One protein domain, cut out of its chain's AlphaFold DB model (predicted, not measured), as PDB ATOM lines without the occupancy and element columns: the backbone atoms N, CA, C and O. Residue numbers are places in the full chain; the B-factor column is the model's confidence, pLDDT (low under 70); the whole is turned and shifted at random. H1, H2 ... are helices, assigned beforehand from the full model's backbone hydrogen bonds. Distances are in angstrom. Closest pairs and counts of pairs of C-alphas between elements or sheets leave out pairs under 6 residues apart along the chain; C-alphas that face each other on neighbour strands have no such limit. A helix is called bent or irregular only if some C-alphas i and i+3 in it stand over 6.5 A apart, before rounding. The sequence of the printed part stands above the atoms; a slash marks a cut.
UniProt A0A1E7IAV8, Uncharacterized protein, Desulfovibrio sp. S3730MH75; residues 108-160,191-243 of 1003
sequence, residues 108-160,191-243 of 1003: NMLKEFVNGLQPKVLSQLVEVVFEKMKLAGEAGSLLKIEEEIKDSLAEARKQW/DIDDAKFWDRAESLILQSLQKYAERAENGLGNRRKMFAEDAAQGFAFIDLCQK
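Overview. This is residues 108 to 160 and 191 to 243 of the 1003 residues of an uncharacterized protein of Desulfovibrio sp. S3730MH75 (UniProt A0A1E7IAV8). Three long helices, H4, H5 and H6, make the sides of a triangle, with H5 and H6 folding back on each other as a V-shaped hairpin and H4 closing the open end. H2 covers the middle of the triangle from one side and packs on H4; H1 folds back on the first part of H2, and the small H3 sits beyond the corner where H4 and H6 meet. The printed part has 106 residues with six named helices, H1 to H6 in order along the chain, and no named strand; the class is all helix. It is compact, with a radius of gyration of the C-alphas of 14.1 A, and spans 41 by 32 by 23 A.

Arrangement. H5, residues 195 to 216, is the longest helix and has a kink of 49 degrees near residue 202. With its residues 206 to 216 it touches H6, residues 222 to 242, in a helical hairpin; the closest C-alphas, of Ala 213 and Ala 228, are 4.8 A apart, and the tilt of 37 degrees, opposite ways, is only just steep. H4, residues 145 to 160, touches H5 at a steep tilt of 51 degrees, with the C-alphas of Arg 157 and Trp 198 closest at 7.2 A. With residues 145 to 146 H4 touches residues 238 to 242 of H6, about perpendicular at 88 degrees; the C-alphas of Glu 146 and Gln 242 are closest, 6.0 A apart. H2, residues 120 to 133, touches H4 at a shallow tilt of 31 degrees, opposite ways, closest at the C-alphas of Val 129 and Ile 149, 6.5 A. H2 and H5 only just touch, with 3 pairs of C-alphas within 8 A, the closest being Leu 122 and Ile 205 at 6.8 A. H1, residues 108 to 115, forms a helical hairpin with H2, with the C-alphas of Val 114 and Ser 123 closest at 4.8 A. H3, residues 136 to 142, is near H6, with the C-alphas of Ser 141 and Cys 241 closest at 7.0 A, and is apart from H5. Every O i to N i+4 pair is within hydrogen-bond range in H1, H2, H4 and H6; in H5 14 of 18 are, and in H3 1 of 3, beside 2 of 4 O i to N i+3 pairs.

Along the chain. H5 is 32.4 A long from first to last C-alpha, H6 30.9 A, H4 22.5 A and H2 20.2 A; H1 has 8 residues and H3 has 7. H3 and H5 are irregular: C-alphas 138 and 141 are 9.4 A apart, and C-alphas 199 and 202 are 7.4 A apart. H1 begins at C-alpha 108, (56.243, 26.836, 2.141); H5 begins at C-alpha 195, (37.053, 15.505, -21.089); H6 ends at C-alpha 242, (35.535, 7.238, 0.528).

Size, cuts and confidence. The two C-alphas farthest apart, of Lys 158 and Leu 220, are 42.7 A apart. Residues 161 to 190 are not printed, and C-alphas 160 and 191 are 10.1 A apart across this cut, which lies in the link from H4 to H5. The links printed whole are tight. The mean pLDDT of the printed part is 76.4, and 25 residues are under 70, among them residues 208 to 226.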
ATOM      1  N   ASN A 108      55.160  26.811   3.123       71.81
ATOM      2  CA  ASN A 108      56.243  26.836   2.141       71.81
ATOM      3  C   ASN A 108      56.409  25.482   1.447       71.81
ATOM      4  O   ASN A 108      56.614  25.450   0.235       71.81
ATOM      5  N   MET A 109      56.280  24.375   2.184       71.75
ATOM      6  CA  MET A 109      56.326  23.029   1.601       71.75
ATOM      7  C   MET A 109      55.065  22.717   0.794       71.75
ATOM      8  O   MET A 109      55.158  22.089  -0.260       71.75
ATOM      9  N   LEU A 110      53.901  23.222   1.220       74.38
ATOM     10  CA  LEU A 110      52.685  23.150   0.410       74.38
ATOM     11  C   LEU A 110      52.868  23.890  -0.922       74.38
ATOM     12  O   LEU A 110      52.571  23.332  -1.974       74.38
ATOM     13  N   LYS A 111      53.425  25.107  -0.901       76.19
ATOM     14  CA  LYS A 111      53.737  25.862  -2.127       76.19
ATOM     15  C   LYS A 111      54.767  25.152  -3.005       76.19
ATOM     16  O   LYS A 111      54.595  25.131  -4.221       76.19
ATOM     17  N   GLU A 112      55.817  24.563  -2.426       74.62
ATOM     18  CA  GLU A 112      56.807  23.753  -3.160       74.62
ATOM     19  C   GLU A 112      56.122  22.589  -3.894       74.62
ATOM     20  O   GLU A 112      56.355  22.384  -5.086       74.62
ATOM     21  N   PHE A 113      55.218  21.880  -3.212       75.88
ATOM     22  CA  PHE A 113      54.460  20.772  -3.786       75.88
ATOM     23  C   PHE A 113      53.488  21.217  -4.887       75.88
ATOM     24  O   PHE A 113      53.521  20.688  -5.998       75.88
ATOM     25  N   VAL A 114      52.646  22.210  -4.597       78.75
ATOM     26  CA  VAL A 114      51.593  22.710  -5.493       78.75
ATOM     27  C   VAL A 114      52.179  23.299  -6.781       78.75
ATOM     28  O   VAL A 114      51.622  23.082  -7.861       78.75
ATOM     29  N   ASN A 115      53.338  23.964  -6.702       80.19
ATOM     30  CA  ASN A 115      54.061  24.485  -7.870       80.19
ATOM     31  C   ASN A 115      54.629  23.379  -8.780       80.19
ATOM     32  O   ASN A 115      54.902  23.633  -9.952       80.19
ATOM     33  N   GLY A 116      54.813  22.162  -8.256       75.06
ATOM     34  CA  GLY A 116      55.290  21.000  -9.007       75.06
ATOM     35  C   GLY A 116      54.194  20.220  -9.744       75.06
ATOM     36  O   GLY A 116      54.516  19.278 -10.471       75.06
ATOM     37  N   LEU A 117      52.917  20.579  -9.566       78.25
ATOM     38  CA  LEU A 117      51.778  19.897 -10.183       78.25
ATOM     39  C   LEU A 117      51.396  20.531 -11.526       78.25
ATOM     40  O   LEU A 117      51.352  21.749 -11.677       78.25
ATOM     41  N   GLN A 118      51.098  19.683 -12.508       74.88
ATOM     42  CA  GLN A 118      50.583  20.067 -13.823       74.88
ATOM     43  C   GLN A 118      49.465  19.098 -14.218       74.88
ATOM     44  O   GLN A 118      49.624  17.894 -13.989       74.88
ATOM     45  N   PRO A 119      48.368  19.562 -14.840       79.75
ATOM     46  CA  PRO A 119      48.021  20.951 -15.189       79.75
ATOM     47  C   PRO A 119      47.661  21.823 -13.971       79.75
ATOM     48  O   PRO A 119      47.288  21.304 -12.921       79.75
ATOM     49  N   LYS A 120      47.730  23.154 -14.117       80.94
ATOM     50  CA  LYS A 120      47.590  24.138 -13.019       80.94
ATOM     51  C   LYS A 120      46.272  24.064 -12.237       80.94
ATOM     52  O   LYS A 120      46.234  24.397 -11.055       80.94
ATOM     53  N   VAL A 121      45.197  23.569 -12.849       80.38
ATOM     54  CA  VAL A 121      43.944  23.284 -12.133       80.38
ATOM     55  C   VAL A 121      44.137  22.259 -11.002       80.38
ATOM     56  O   VAL A 121      43.495  22.383  -9.965       80.38
ATOM     57  N   LEU A 122      45.047  21.284 -11.148       77.94
ATOM     58  CA  LEU A 122      45.353  20.312 -10.089       77.94
ATOM     59  C   LEU A 122      45.997  20.988  -8.882       77.94
ATOM     60  O   LEU A 122      45.640  20.666  -7.753       77.94
ATOM     61  N   SER A 123      46.891  21.950  -9.118       81.19
ATOM     62  CA  SER A 123      47.489  22.784  -8.074       81.19
ATOM     63  C   SER A 123      46.406  23.477  -7.239       81.19
ATOM     64  O   SER A 123      46.387  23.349  -6.018       81.19
ATOM     65  N   GLN A 124      45.445  24.125  -7.901       81.12
ATOM     66  CA  GLN A 124      44.356  24.847  -7.231       81.12
ATOM     67  C   GLN A 124      43.367  23.913  -6.520       81.12
ATOM     68  O   GLN A 124      42.871  24.235  -5.444       81.12
ATOM     69  N   LEU A 125      43.080  22.741  -7.092       79.81
ATOM     70  CA  LEU A 125      42.230  21.736  -6.450       79.81
ATOM     71  C   LEU A 125      42.880  21.186  -5.177       79.81
ATOM     72  O   LEU A 125      42.201  21.045  -4.164       79.81
ATOM     73  N   VAL A 126      44.191  20.925  -5.198       79.12
ATOM     74  CA  VAL A 126      44.949  20.518  -4.008       79.12
ATOM     75  C   VAL A 126      44.894  21.601  -2.932       79.12
ATOM     76  O   VAL A 126      44.606  21.277  -1.785       79.12
ATOM     77  N   GLU A 127      45.095  22.876  -3.278       80.81
ATOM     78  CA  GLU A 127      44.975  23.985  -2.315       80.81
ATOM     79  C   GLU A 127      43.591  24.018  -1.648       80.81
ATOM     80  O   GLU A 127      43.496  24.134  -0.426       80.81
ATOM     81  N   VAL A 128      42.513  23.829  -2.420       81.44
ATOM     82  CA  VAL A 128      41.148  23.752  -1.872       81.44
ATOM     83  C   VAL A 128      40.997  22.567  -0.915       81.44
ATOM     84  O   VAL A 128      40.438  22.732   0.168       81.44
ATOM     85  N   VAL A 129      41.511  21.385  -1.268       79.69
ATOM     86  CA  VAL A 129      41.460  20.202  -0.391       79.69
ATOM     87  C   VAL A 129      42.217  20.448   0.913       79.69
ATOM     88  O   VAL A 129      41.686  20.142   1.979       79.69
ATOM     89  N   PHE A 130      43.408  21.049   0.855       80.94
ATOM     90  CA  PHE A 130      44.195  21.403   2.041       80.94
ATOM     91  C   PHE A 130      43.455  22.393   2.947       80.94
ATOM     92  O   PHE A 130      43.376  22.175   4.157       80.94
ATOM     93  N   GLU A 131      42.848  23.436   2.377       83.75
ATOM     94  CA  GLU A 131      42.044  24.397   3.140       83.75
ATOM     95  C   GLU A 131      40.849  23.730   3.832       83.75
ATOM     96  O   GLU A 131      40.584  23.980   5.009       83.75
ATOM     97  N   LYS A 132      40.142  22.832   3.137       84.44
ATOM     98  CA  LYS A 132      38.999  22.096   3.703       84.44
ATOM     99  C   LYS A 132      39.426  21.097   4.781       84.44
ATOM    100  O   LYS A 132      38.705  20.916   5.761       84.44
ATOM    101  N   MET A 133      40.606  20.498   4.632       85.38
ATOM    102  CA  MET A 133      41.190  19.558   5.591       85.38
ATOM    103  C   MET A 133      41.628  20.205   6.907       85.38
ATOM    104  O   MET A 133      41.787  19.487   7.889       85.38
ATOM    105  N   LYS A 134      41.747  21.538   7.003       86.12
ATOM    106  CA  LYS A 134      42.052  22.217   8.281       86.12
ATOM    107  C   LYS A 134      41.057  21.879   9.393       86.12
ATOM    108  O   LYS A 134      41.425  21.877  10.562       86.12
ATOM    109  N   LEU A 135      39.807  21.571   9.039       86.75
ATOM    110  CA  LEU A 135      38.775  21.189  10.004       86.75
ATOM    111  C   LEU A 135      38.861  19.709  10.426       86.75
ATOM    112  O   LEU A 135      38.153  19.321  11.349       86.75
ATOM    113  N   ALA A 136      39.690  18.873   9.789       87.62
ATOM    114  CA  ALA A 136      39.733  17.427  10.042       87.62
ATOM    115  C   ALA A 136      40.025  17.094  11.515       87.62
ATOM    116  O   ALA A 136      39.294  16.296  12.099       87.62
ATOM    117  N   GLY A 137      40.980  17.802  12.132       85.56
ATOM    118  CA  GLY A 137      41.342  17.647  13.550       85.56
ATOM    119  C   GLY A 137      40.219  17.942  14.547       85.56
ATOM    120  O   GLY A 137      40.260  17.460  15.674       85.56
ATOM    121  N   GLU A 138      39.200  18.709  14.147       87.25
ATOM    122  CA  GLU A 138      38.035  19.009  14.992       87.25
ATOM    123  C   GLU A 138      36.792  18.208  14.587       87.25
ATOM    124  O   GLU A 138      36.028  17.753  15.436       87.25
ATOM    125  N   ALA A 139      36.547  18.065  13.283       88.69
ATOM    126  CA  ALA A 139      35.357  17.418  12.743       88.69
ATOM    127  C   ALA A 139      35.455  15.889  12.746       88.69
ATOM    128  O   ALA A 139      34.421  15.213  12.759       88.69
ATOM    129  N   GLY A 140      36.670  15.341  12.661       91.69
ATOM    130  CA  GLY A 140      36.885  13.932  12.364       91.69
ATOM    131  C   GLY A 140      36.062  13.494  11.151       91.69
ATOM    132  O   GLY A 140      35.909  14.225  10.171       91.69
ATOM    133  N   SER A 141      35.426  12.326  11.254       91.44
ATOM    134  CA  SER A 141      34.596  11.742  10.191       91.44
ATOM    135  C   SER A 141      33.322  12.527   9.835       91.44
ATOM    136  O   SER A 141      32.656  12.177   8.854       91.44
ATOM    137  N   LEU A 142      32.973  13.596  10.571       93.12
ATOM    138  CA  LEU A 142      31.919  14.532  10.157       93.12
ATOM    139  C   LEU A 142      32.336  15.389   8.960       93.12
ATOM    140  O   LEU A 142      31.454  15.875   8.239       93.12
ATOM    141  N   LEU A 143      33.638  15.590   8.744       92.06
ATOM    142  CA  LEU A 143      34.132  16.236   7.538       92.06
ATOM    143  C   LEU A 143      33.878  15.302   6.356       92.06
ATOM    144  O   LEU A 143      34.402  14.192   6.286       92.06
ATOM    145  N   LYS A 144      33.056  15.758   5.416       90.19
ATOM    146  CA  LYS A 144      32.715  15.003   4.213       90.19
ATOM    147  C   LYS A 144      33.680  15.372   3.101       90.19
ATOM    148  O   LYS A 144      33.288  15.944   2.084       90.19
ATOM    149  N   ILE A 145      34.963  15.139   3.352       86.50
ATOM    150  CA  ILE A 145      36.032  15.592   2.463       86.50
ATOM    151  C   ILE A 145      35.879  15.009   1.054       86.50
ATOM    152  O   ILE A 145      36.158  15.684   0.070       86.50
ATOM    153  N   GLU A 146      35.337  13.798   0.940       84.94
ATOM    154  CA  GLU A 146      35.035  13.169  -0.340       84.94
ATOM    155  C   GLU A 146      33.912  13.876  -1.118       84.94
ATOM    156  O   GLU A 146      33.931  13.862  -2.347       84.94
ATOM    157  N   GLU A 147      32.947  14.505  -0.436       86.69
ATOM    158  CA  GLU A 147      31.939  15.358  -1.081       86.69
ATOM    159  C   GLU A 147      32.572  16.699  -1.489       86.69
ATOM    160  O   GLU A 147      32.382  17.136  -2.616       86.69
ATOM    161  N   GLU A 148      33.405  17.310  -0.639       84.50
ATOM    162  CA  GLU A 148      34.086  18.581  -0.951       84.50
ATOM    163  C   GLU A 148      35.047  18.466  -2.151       84.50
ATOM    164  O   GLU A 148      35.111  19.376  -2.981       84.50
ATOM    165  N   ILE A 149      35.769  17.343  -2.276       81.69
ATOM    166  CA  ILE A 149      36.622  17.042  -3.440       81.69
ATOM    167  C   ILE A 149      35.765  16.957  -4.707       81.69
ATOM    168  O   ILE A 149      36.086  17.587  -5.717       81.69
ATOM    169  N   LYS A 150      34.652  16.215  -4.652       82.69
ATOM    170  CA  LYS A 150      33.727  16.057  -5.784       82.69
ATOM    171  C   LYS A 150      33.078  17.376  -6.186       82.69
ATOM    172  O   LYS A 150      33.031  17.675  -7.375       82.69
ATOM    173  N   ASP A 151      32.637  18.174  -5.219       84.88
ATOM    174  CA  ASP A 151      32.035  19.489  -5.446       84.88
ATOM    175  C   ASP A 151      33.042  20.443  -6.109       84.88
ATOM    176  O   ASP A 151      32.716  21.120  -7.086       84.88
ATOM    177  N   SER A 152      34.293  20.447  -5.635       83.75
ATOM    178  CA  SER A 152      35.370  21.274  -6.200       83.75
ATOM    179  C   SER A 152      35.715  20.863  -7.635       83.75
ATOM    180  O   SER A 152      35.864  21.718  -8.510       83.75
ATOM    181  N   LEU A 153      35.783  19.555  -7.905       83.56
ATOM    182  CA  LEU A 153      35.973  19.014  -9.253       83.56
ATOM    183  C   LEU A 153      34.793  19.343 -10.177       83.56
ATOM    184  O   LEU A 153      35.006  19.694 -11.337       83.56
ATOM    185  N   ALA A 154      33.557  19.259  -9.681       83.50
ATOM    186  CA  ALA A 154      32.356  19.571 -10.448       83.50
ATOM    187  C   ALA A 154      32.277  21.061 -10.812       83.50
ATOM    188  O   ALA A 154      31.937  21.395 -11.946       83.50
ATOM    189  N   GLU A 155      32.639  21.956  -9.891       84.06
ATOM    190  CA  GLU A 155      32.693  23.399 -10.149       84.06
ATOM    191  C   GLU A 155      33.799  23.748 -11.155       84.06
ATOM    192  O   GLU A 155      33.554  24.476 -12.120       84.06
ATOM    193  N   ALA A 156      34.993  23.163 -11.008       82.44
ATOM    194  CA  ALA A 156      36.077  23.340 -11.971       82.44
ATOM    195  C   ALA A 156      35.691  22.816 -13.372       82.44
ATOM    196  O   ALA A 156      35.936  23.485 -14.381       82.44
ATOM    197  N   ARG A 157      35.005  21.666 -13.447       82.62
ATOM    198  CA  ARG A 157      34.459  21.124 -14.700       82.62
ATOM    199  C   ARG A 157      33.406  22.045 -15.310       82.62
ATOM    200  O   ARG A 157      33.452  22.304 -16.509       82.62
ATOM    201  N   LYS A 158      32.489  22.583 -14.508       83.25
ATOM    202  CA  LYS A 158      31.461  23.526 -14.966       83.25
ATOM    203  C   LYS A 158      32.077  24.806 -15.537       83.25
ATOM    204  O   LYS A 158      31.621  25.288 -16.571       83.25
ATOM    205  N   GLN A 159      33.137  25.330 -14.917       81.06
ATOM    206  CA  GLN A 159      33.897  26.476 -15.440       81.06
ATOM    207  C   GLN A 159      34.613  26.149 -16.760       81.06
ATOM    208  O   GLN A 159      34.704  27.006 -17.640       81.06
ATOM    209  N   TRP A 160      35.072  24.907 -16.938       81.19
ATOM    210  CA  TRP A 160      35.625  24.429 -18.207       81.19
ATOM    211  C   TRP A 160      34.557  24.279 -19.303       81.19
ATOM    212  O   TRP A 160      34.785  24.711 -20.433       81.19
ATOM    213  N   ASP A 191      44.621  24.707 -19.726       68.56
ATOM    214  CA  ASP A 191      45.494  23.595 -20.140       68.56
ATOM    215  C   ASP A 191      44.783  22.222 -20.156       68.56
ATOM    216  O   ASP A 191      45.429  21.177 -20.088       68.56
ATOM    217  N   ILE A 192      43.442  22.216 -20.147       75.12
ATOM    218  CA  ILE A 192      42.623  20.996 -20.181       75.12
ATOM    219  C   ILE A 192      41.934  20.872 -21.539       75.12
ATOM    220  O   ILE A 192      41.019  21.646 -21.852       75.12
ATOM    221  N   ASP A 193      42.330  19.845 -22.288       67.12
ATOM    222  CA  ASP A 193      41.894  19.596 -23.671       67.12
ATOM    223  C   ASP A 193      40.991  18.351 -23.767       67.12
ATOM    224  O   ASP A 193      40.253  18.170 -24.734       67.12
ATOM    225  N   ASP A 194      41.058  17.482 -22.756       74.31
ATOM    226  CA  ASP A 194      40.458  16.148 -22.737       74.31
ATOM    227  C   ASP A 194      39.375  16.055 -21.656       74.31
ATOM    228  O   ASP A 194      39.653  16.208 -20.468       74.31
ATOM    229  N   ALA A 195      38.139  15.732 -22.042       71.00
ATOM    230  CA  ALA A 195      37.053  15.505 -21.089       71.00
ATOM    231  C   ALA A 195      37.341  14.321 -20.139       71.00
ATOM    232  O   ALA A 195      36.920  14.357 -18.983       71.00
ATOM    233  N   LYS A 196      38.127  13.320 -20.577       75.50
ATOM    234  CA  LYS A 196      38.556  12.177 -19.748       75.50
ATOM    235  C   LYS A 196      39.605  12.554 -18.698       75.50
ATOM    236  O   LYS A 196      40.037  11.693 -17.926       75.50
ATOM    237  N   PHE A 197      40.084  13.801 -18.686       81.12
ATOM    238  CA  PHE A 197      40.887  14.326 -17.584       81.12
ATOM    239  C   PHE A 197      40.081  14.302 -16.285       81.12
ATOM    240  O   PHE A 197      40.580  13.817 -15.276       81.12
ATOM    241  N   TRP A 198      38.821  14.744 -16.320       79.81
ATOM    242  CA  TRP A 198      37.974  14.853 -15.130       79.81
ATOM    243  C   TRP A 198      37.665  13.492 -14.498       79.81
ATOM    244  O   TRP A 198      37.639  13.391 -13.276       79.81
ATOM    245  N   ASP A 199      37.555  12.436 -15.311       75.81
ATOM    246  CA  ASP A 199      37.379  11.054 -14.836       75.81
ATOM    247  C   ASP A 199      38.626  10.513 -14.107       75.81
ATOM    248  O   ASP A 199      38.541   9.571 -13.323       75.81
ATOM    249  N   ARG A 200      39.804  11.098 -14.370       77.81
ATOM    250  CA  ARG A 200      41.098  10.695 -13.791       77.81
ATOM    251  C   ARG A 200      41.648  11.699 -12.780       77.81
ATOM    252  O   ARG A 200      42.599  11.365 -12.080       77.81
ATOM    253  N   ALA A 201      41.075  12.898 -12.687       74.12
ATOM    254  CA  ALA A 201      41.598  14.009 -11.894       74.12
ATOM    255  C   ALA A 201      41.727  13.648 -10.410       74.12
ATOM    256  O   ALA A 201      42.768  13.896  -9.812       74.12
ATOM    257  N   GLU A 202      40.725  12.976  -9.841       68.44
ATOM    258  CA  GLU A 202      40.763  12.497  -8.455       68.44
ATOM    259  C   GLU A 202      41.921  11.508  -8.223       68.44
ATOM    260  O   GLU A 202      42.717  11.679  -7.300       68.44
ATOM    261  N   SER A 203      42.096  10.528  -9.117       71.38
ATOM    262  CA  SER A 203      43.208   9.569  -9.039       71.38
ATOM    263  C   SER A 203      44.572  10.241  -9.240       71.38
ATOM    264  O   SER A 203      45.538   9.880  -8.572       71.38
ATOM    265  N   LEU A 204      44.662  11.245 -10.117       76.25
ATOM    266  CA  LEU A 204      45.886  12.013 -10.359       76.25
ATOM    267  C   LEU A 204      46.286  12.859  -9.144       76.25
ATOM    268  O   LEU A 204      47.475  12.927  -8.830       76.25
ATOM    269  N   ILE A 205      45.315  13.455  -8.443       70.75
ATOM    270  CA  ILE A 205      45.534  14.173  -7.178       70.75
ATOM    271  C   ILE A 205      46.113  13.204  -6.140       70.75
ATOM    272  O   ILE A 205      47.193  13.456  -5.603       70.75
ATOM    273  N   LEU A 206      45.460  12.056  -5.933       67.25
ATOM    274  CA  LEU A 206      45.892  11.045  -4.961       67.25
ATOM    275  C   LEU A 206      47.282  10.464  -5.287       67.25
ATOM    276  O   LEU A 206      48.139  10.384  -4.409       67.25
ATOM    277  N   GLN A 207      47.555  10.120  -6.551       70.81
ATOM    278  CA  GLN A 207      48.856   9.580  -6.972       70.81
ATOM    279  C   GLN A 207      49.995  10.597  -6.855       70.81
ATOM    280  O   GLN A 207      51.121  10.230  -6.511       70.81
ATOM    281  N   SER A 208      49.736  11.870  -7.167       68.81
ATOM    282  CA  SER A 208      50.756  12.922  -7.079       68.81
ATOM    283  C   SER A 208      51.151  13.194  -5.629       68.81
ATOM    284  O   SER A 208      52.324  13.426  -5.337       68.81
ATOM    285  N   LEU A 209      50.182  13.089  -4.720       61.53
ATOM    286  CA  LEU A 209      50.372  13.228  -3.280       61.53
ATOM    287  C   LEU A 209      51.099  12.024  -2.668       61.53
ATOM    288  O   LEU A 209      52.043  12.211  -1.903       61.53
ATOM    289  N   GLN A 210      50.754  10.799  -3.080       65.25
ATOM    290  CA  GLN A 210      51.458   9.587  -2.650       65.25
ATOM    291  C   GLN A 210      52.939   9.604  -3.071       65.25
ATOM    292  O   GLN A 210      53.826   9.371  -2.250       65.25
ATOM    293  N   LYS A 211      53.230   9.987  -4.323       68.94
ATOM    294  CA  LYS A 211      54.612  10.136  -4.819       68.94
ATOM    295  C   LYS A 211      55.408  11.202  -4.068       68.94
ATOM    296  O   LYS A 211      56.632  11.109  -3.996       68.94
ATOM    297  N   TYR A 212      54.746  12.239  -3.558       66.69
ATOM    298  CA  TYR A 212      55.406  13.274  -2.772       66.69
ATOM    299  C   TYR A 212      55.775  12.772  -1.370       66.69
ATOM    300  O   TYR A 212      56.912  12.981  -0.942       66.69
ATOM    301  N   ALA A 213      54.873  12.041  -0.708       60.44
ATOM    302  CA  ALA A 213      55.148  11.399   0.579       60.44
ATOM    303  C   ALA A 213      56.330  10.408   0.487       60.44
ATOM    304  O   ALA A 213      57.268  10.493   1.278       60.44
ATOM    305  N   GLU A 214      56.362   9.560  -0.548       63.78
ATOM    306  CA  GLU A 214      57.444   8.581  -0.790       63.78
ATOM    307  C   GLU A 214      58.807   9.239  -1.106       63.78
ATOM    308  O   GLU A 214      59.873   8.717  -0.770       63.78
ATOM    309  N   ARG A 215      58.814  10.413  -1.754       62.78
ATOM    310  CA  ARG A 215      60.052  11.168  -2.041       62.78
ATOM    311  C   ARG A 215      60.631  11.846  -0.801       62.78
ATOM    312  O   ARG A 215      61.848  12.017  -0.724       62.78
ATOM    313  N   ALA A 216      59.787  12.226   0.153       54.81
ATOM    314  CA  ALA A 216      60.198  12.909   1.374       54.81
ATOM    315  C   ALA A 216      60.832  11.967   2.419       54.81
ATOM    316  O   ALA A 216      61.692  12.420   3.175       54.81
ATOM    317  N   GLU A 217      60.521  10.664   2.404       49.44
ATOM    318  CA  GLU A 217      61.208   9.651   3.231       49.44
ATOM    319  C   GLU A 217      62.702   9.490   2.883       49.44
ATOM    320  O   GLU A 217      63.496   9.070   3.725       49.44
ATOM    321  N   ASN A 218      63.115   9.883   1.672       53.41
ATOM    322  CA  ASN A 218      64.477   9.702   1.161       53.41
ATOM    323  C   ASN A 218      65.406  10.928   1.355       53.41
ATOM    324  O   ASN A 218      66.550  10.905   0.899       53.41
ATOM    325  N   GLY A 219      64.948  12.005   2.017       53.28
ATOM    326  CA  GLY A 219      65.702  13.256   2.207       53.28
ATOM    327  C   GLY A 219      65.985  13.609   3.678       53.28
ATOM    328  O   GLY A 219      65.071  13.719   4.486       53.28
ATOM    329  N   LEU A 220      67.256  13.851   4.024       49.56
ATOM    330  CA  LEU A 220      67.776  14.132   5.380       49.56
ATOM    331  C   LEU A 220      67.346  15.497   5.979       49.56
ATOM    332  O   LEU A 220      68.175  16.370   6.230       49.56
ATOM    333  N   GLY A 221      66.057  15.689   6.270       64.62
ATOM    334  CA  GLY A 221      65.578  16.831   7.054       64.62
ATOM    335  C   GLY A 221      64.362  16.486   7.913       64.62
ATOM    336  O   GLY A 221      63.299  16.194   7.374       64.62
ATOM    337  N   ASN A 222      64.486  16.591   9.244       61.00
ATOM    338  CA  ASN A 222      63.415  16.264  10.206       61.00
ATOM    339  C   ASN A 222      62.064  16.938   9.885       61.00
ATOM    340  O   ASN A 222      61.021  16.333  10.097       61.00
ATOM    341  N   ARG A 223      62.070  18.156   9.317       63.19
ATOM    342  CA  ARG A 223      60.846  18.873   8.909       63.19
ATOM    343  C   ARG A 223      60.126  18.232   7.718       63.19
ATOM    344  O   ARG A 223      58.905  18.160   7.729       63.19
ATOM    345  N   ARG A 224      60.863  17.742   6.713       66.44
ATOM    346  CA  ARG A 224      60.280  17.061   5.541       66.44
ATOM    347  C   ARG A 224      59.690  15.707   5.918       66.44
ATOM    348  O   ARG A 224      58.654  15.335   5.385       66.44
ATOM    349  N   LYS A 225      60.319  15.017   6.873       65.75
ATOM    350  CA  LYS A 225      59.806  13.765   7.431       65.75
ATOM    351  C   LYS A 225      58.478  13.966   8.172       65.75
ATOM    352  O   LYS A 225      57.524  13.272   7.857       65.75
ATOM    353  N   MET A 226      58.394  14.961   9.061       65.56
ATOM    354  CA  MET A 226      57.141  15.308   9.756       65.56
ATOM    355  C   MET A 226      56.029  15.692   8.767       65.56
ATOM    356  O   MET A 226      54.931  15.164   8.849       65.56
ATOM    357  N   PHE A 227      56.335  16.515   7.754       70.94
ATOM    358  CA  PHE A 227      55.364  16.855   6.704       70.94
ATOM    359  C   PHE A 227      54.853  15.618   5.948       70.94
ATOM    360  O   PHE A 227      53.674  15.534   5.617       70.94
ATOM    361  N   ALA A 228      55.731  14.662   5.641       67.88
ATOM    362  CA  ALA A 228      55.352  13.442   4.936       67.88
ATOM    363  C   ALA A 228      54.484  12.513   5.798       67.88
ATOM    364  O   ALA A 228      53.524  11.941   5.287       67.88
ATOM    365  N   GLU A 229      54.800  12.396   7.090       69.25
ATOM    366  CA  GLU A 229      54.024  11.623   8.066       69.25
ATOM    367  C   GLU A 229      52.612  12.213   8.246       69.25
ATOM    368  O   GLU A 229      51.629  11.485   8.083       69.25
ATOM    369  N   ASP A 230      52.496  13.528   8.455       70.00
ATOM    370  CA  ASP A 230      51.213  14.237   8.597       70.00
ATOM    371  C   ASP A 230      50.366  14.137   7.312       70.00
ATOM    372  O   ASP A 230      49.161  13.873   7.346       70.00
ATOM    373  N   ALA A 231      50.996  14.297   6.140       71.25
ATOM    374  CA  ALA A 231      50.316  14.146   4.856       71.25
ATOM    375  C   ALA A 231      49.799  12.711   4.657       71.25
ATOM    376  O   ALA A 231      48.667  12.522   4.212       71.25
ATOM    377  N   ALA A 232      50.593  11.695   5.012       73.25
ATOM    378  CA  ALA A 232      50.183  10.297   4.909       73.25
ATOM    379  C   ALA A 232      48.964   9.979   5.796       73.25
ATOM    380  O   ALA A 232      48.068   9.259   5.346       73.25
ATOM    381  N   GLN A 233      48.889  10.546   7.007       75.12
ATOM    382  CA  GLN A 233      47.714  10.423   7.884       75.12
ATOM    383  C   GLN A 233      46.476  11.085   7.269       75.12
ATOM    384  O   GLN A 233      45.426  10.446   7.156       75.12
ATOM    385  N   GLY A 234      46.608  12.321   6.777       77.62
ATOM    386  CA  GLY A 234      45.511  13.028   6.113       77.62
ATOM    387  C   GLY A 234      44.956  12.281   4.891       77.62
ATOM    388  O   GLY A 234      43.740  12.227   4.699       77.62
ATOM    389  N   PHE A 235      45.806  11.615   4.098       75.50
ATOM    390  CA  PHE A 235      45.343  10.784   2.974       75.50
ATOM    391  C   PHE A 235      44.710   9.476   3.394       75.50
ATOM    392  O   PHE A 235      43.698   9.085   2.812       75.50
ATOM    393  N   ALA A 236      45.273   8.803   4.396       79.62
ATOM    394  CA  ALA A 236      44.645   7.615   4.951       79.62
ATOM    395  C   ALA A 236      43.225   7.943   5.448       79.62
ATOM    396  O   ALA A 236      42.314   7.129   5.296       79.62
ATOM    397  N   PHE A 237      43.013   9.159   5.963       85.44
ATOM    398  CA  PHE A 237      41.708   9.622   6.424       85.44
ATOM    399  C   PHE A 237      40.748   9.879   5.252       85.44
ATOM    400  O   PHE A 237      39.591   9.453   5.306       85.44
ATOM    401  N   ILE A 238      41.226  10.504   4.170       82.50
ATOM    402  CA  ILE A 238      40.445  10.706   2.938       82.50
ATOM    403  C   ILE A 238      40.046   9.361   2.313       82.50
ATOM    404  O   ILE A 238      38.862   9.161   2.047       82.50
ATOM    405  N   ASP A 239      40.993   8.431   2.117       80.94
ATOM    406  CA  ASP A 239      40.709   7.092   1.565       80.94
ATOM    407  C   ASP A 239      39.650   6.379   2.406       80.94
ATOM    408  O   ASP A 239      38.709   5.785   1.879       80.94
ATOM    409  N   LEU A 240      39.744   6.499   3.729       87.00
ATOM    410  CA  LEU A 240      38.787   5.883   4.627       87.00
ATOM    411  C   LEU A 240      37.382   6.501   4.524       87.00
ATOM    412  O   LEU A 240      36.396   5.763   4.531       87.00
ATOM    413  N   CYS A 241      37.273   7.823   4.355       85.75
ATOM    414  CA  CYS A 241      35.993   8.515   4.143       85.75
ATOM    415  C   CYS A 241      35.311   8.146   2.811       85.75
ATOM    416  O   CYS A 241      34.088   8.264   2.687       85.75
ATOM    417  N   GLN A 242      36.074   7.685   1.815       84.00
ATOM    418  CA  GLN A 242      35.535   7.238   0.528       84.00
ATOM    419  C   GLN A 242      34.923   5.833   0.585       84.00
ATOM    420  O   GLN A 242      34.081   5.501  -0.256       84.00
ATOM    421  N   LYS A 243      35.297   5.016   1.576       86.56
ATOM    422  CA  LYS A 243      34.799   3.643   1.701       86.56
ATOM    423  C   LYS A 243      33.325   3.597   2.120       86.56
ATOM    424  O   LYS A 243      32.723   4.568   2.592       86.56
TER     425      LYS A 243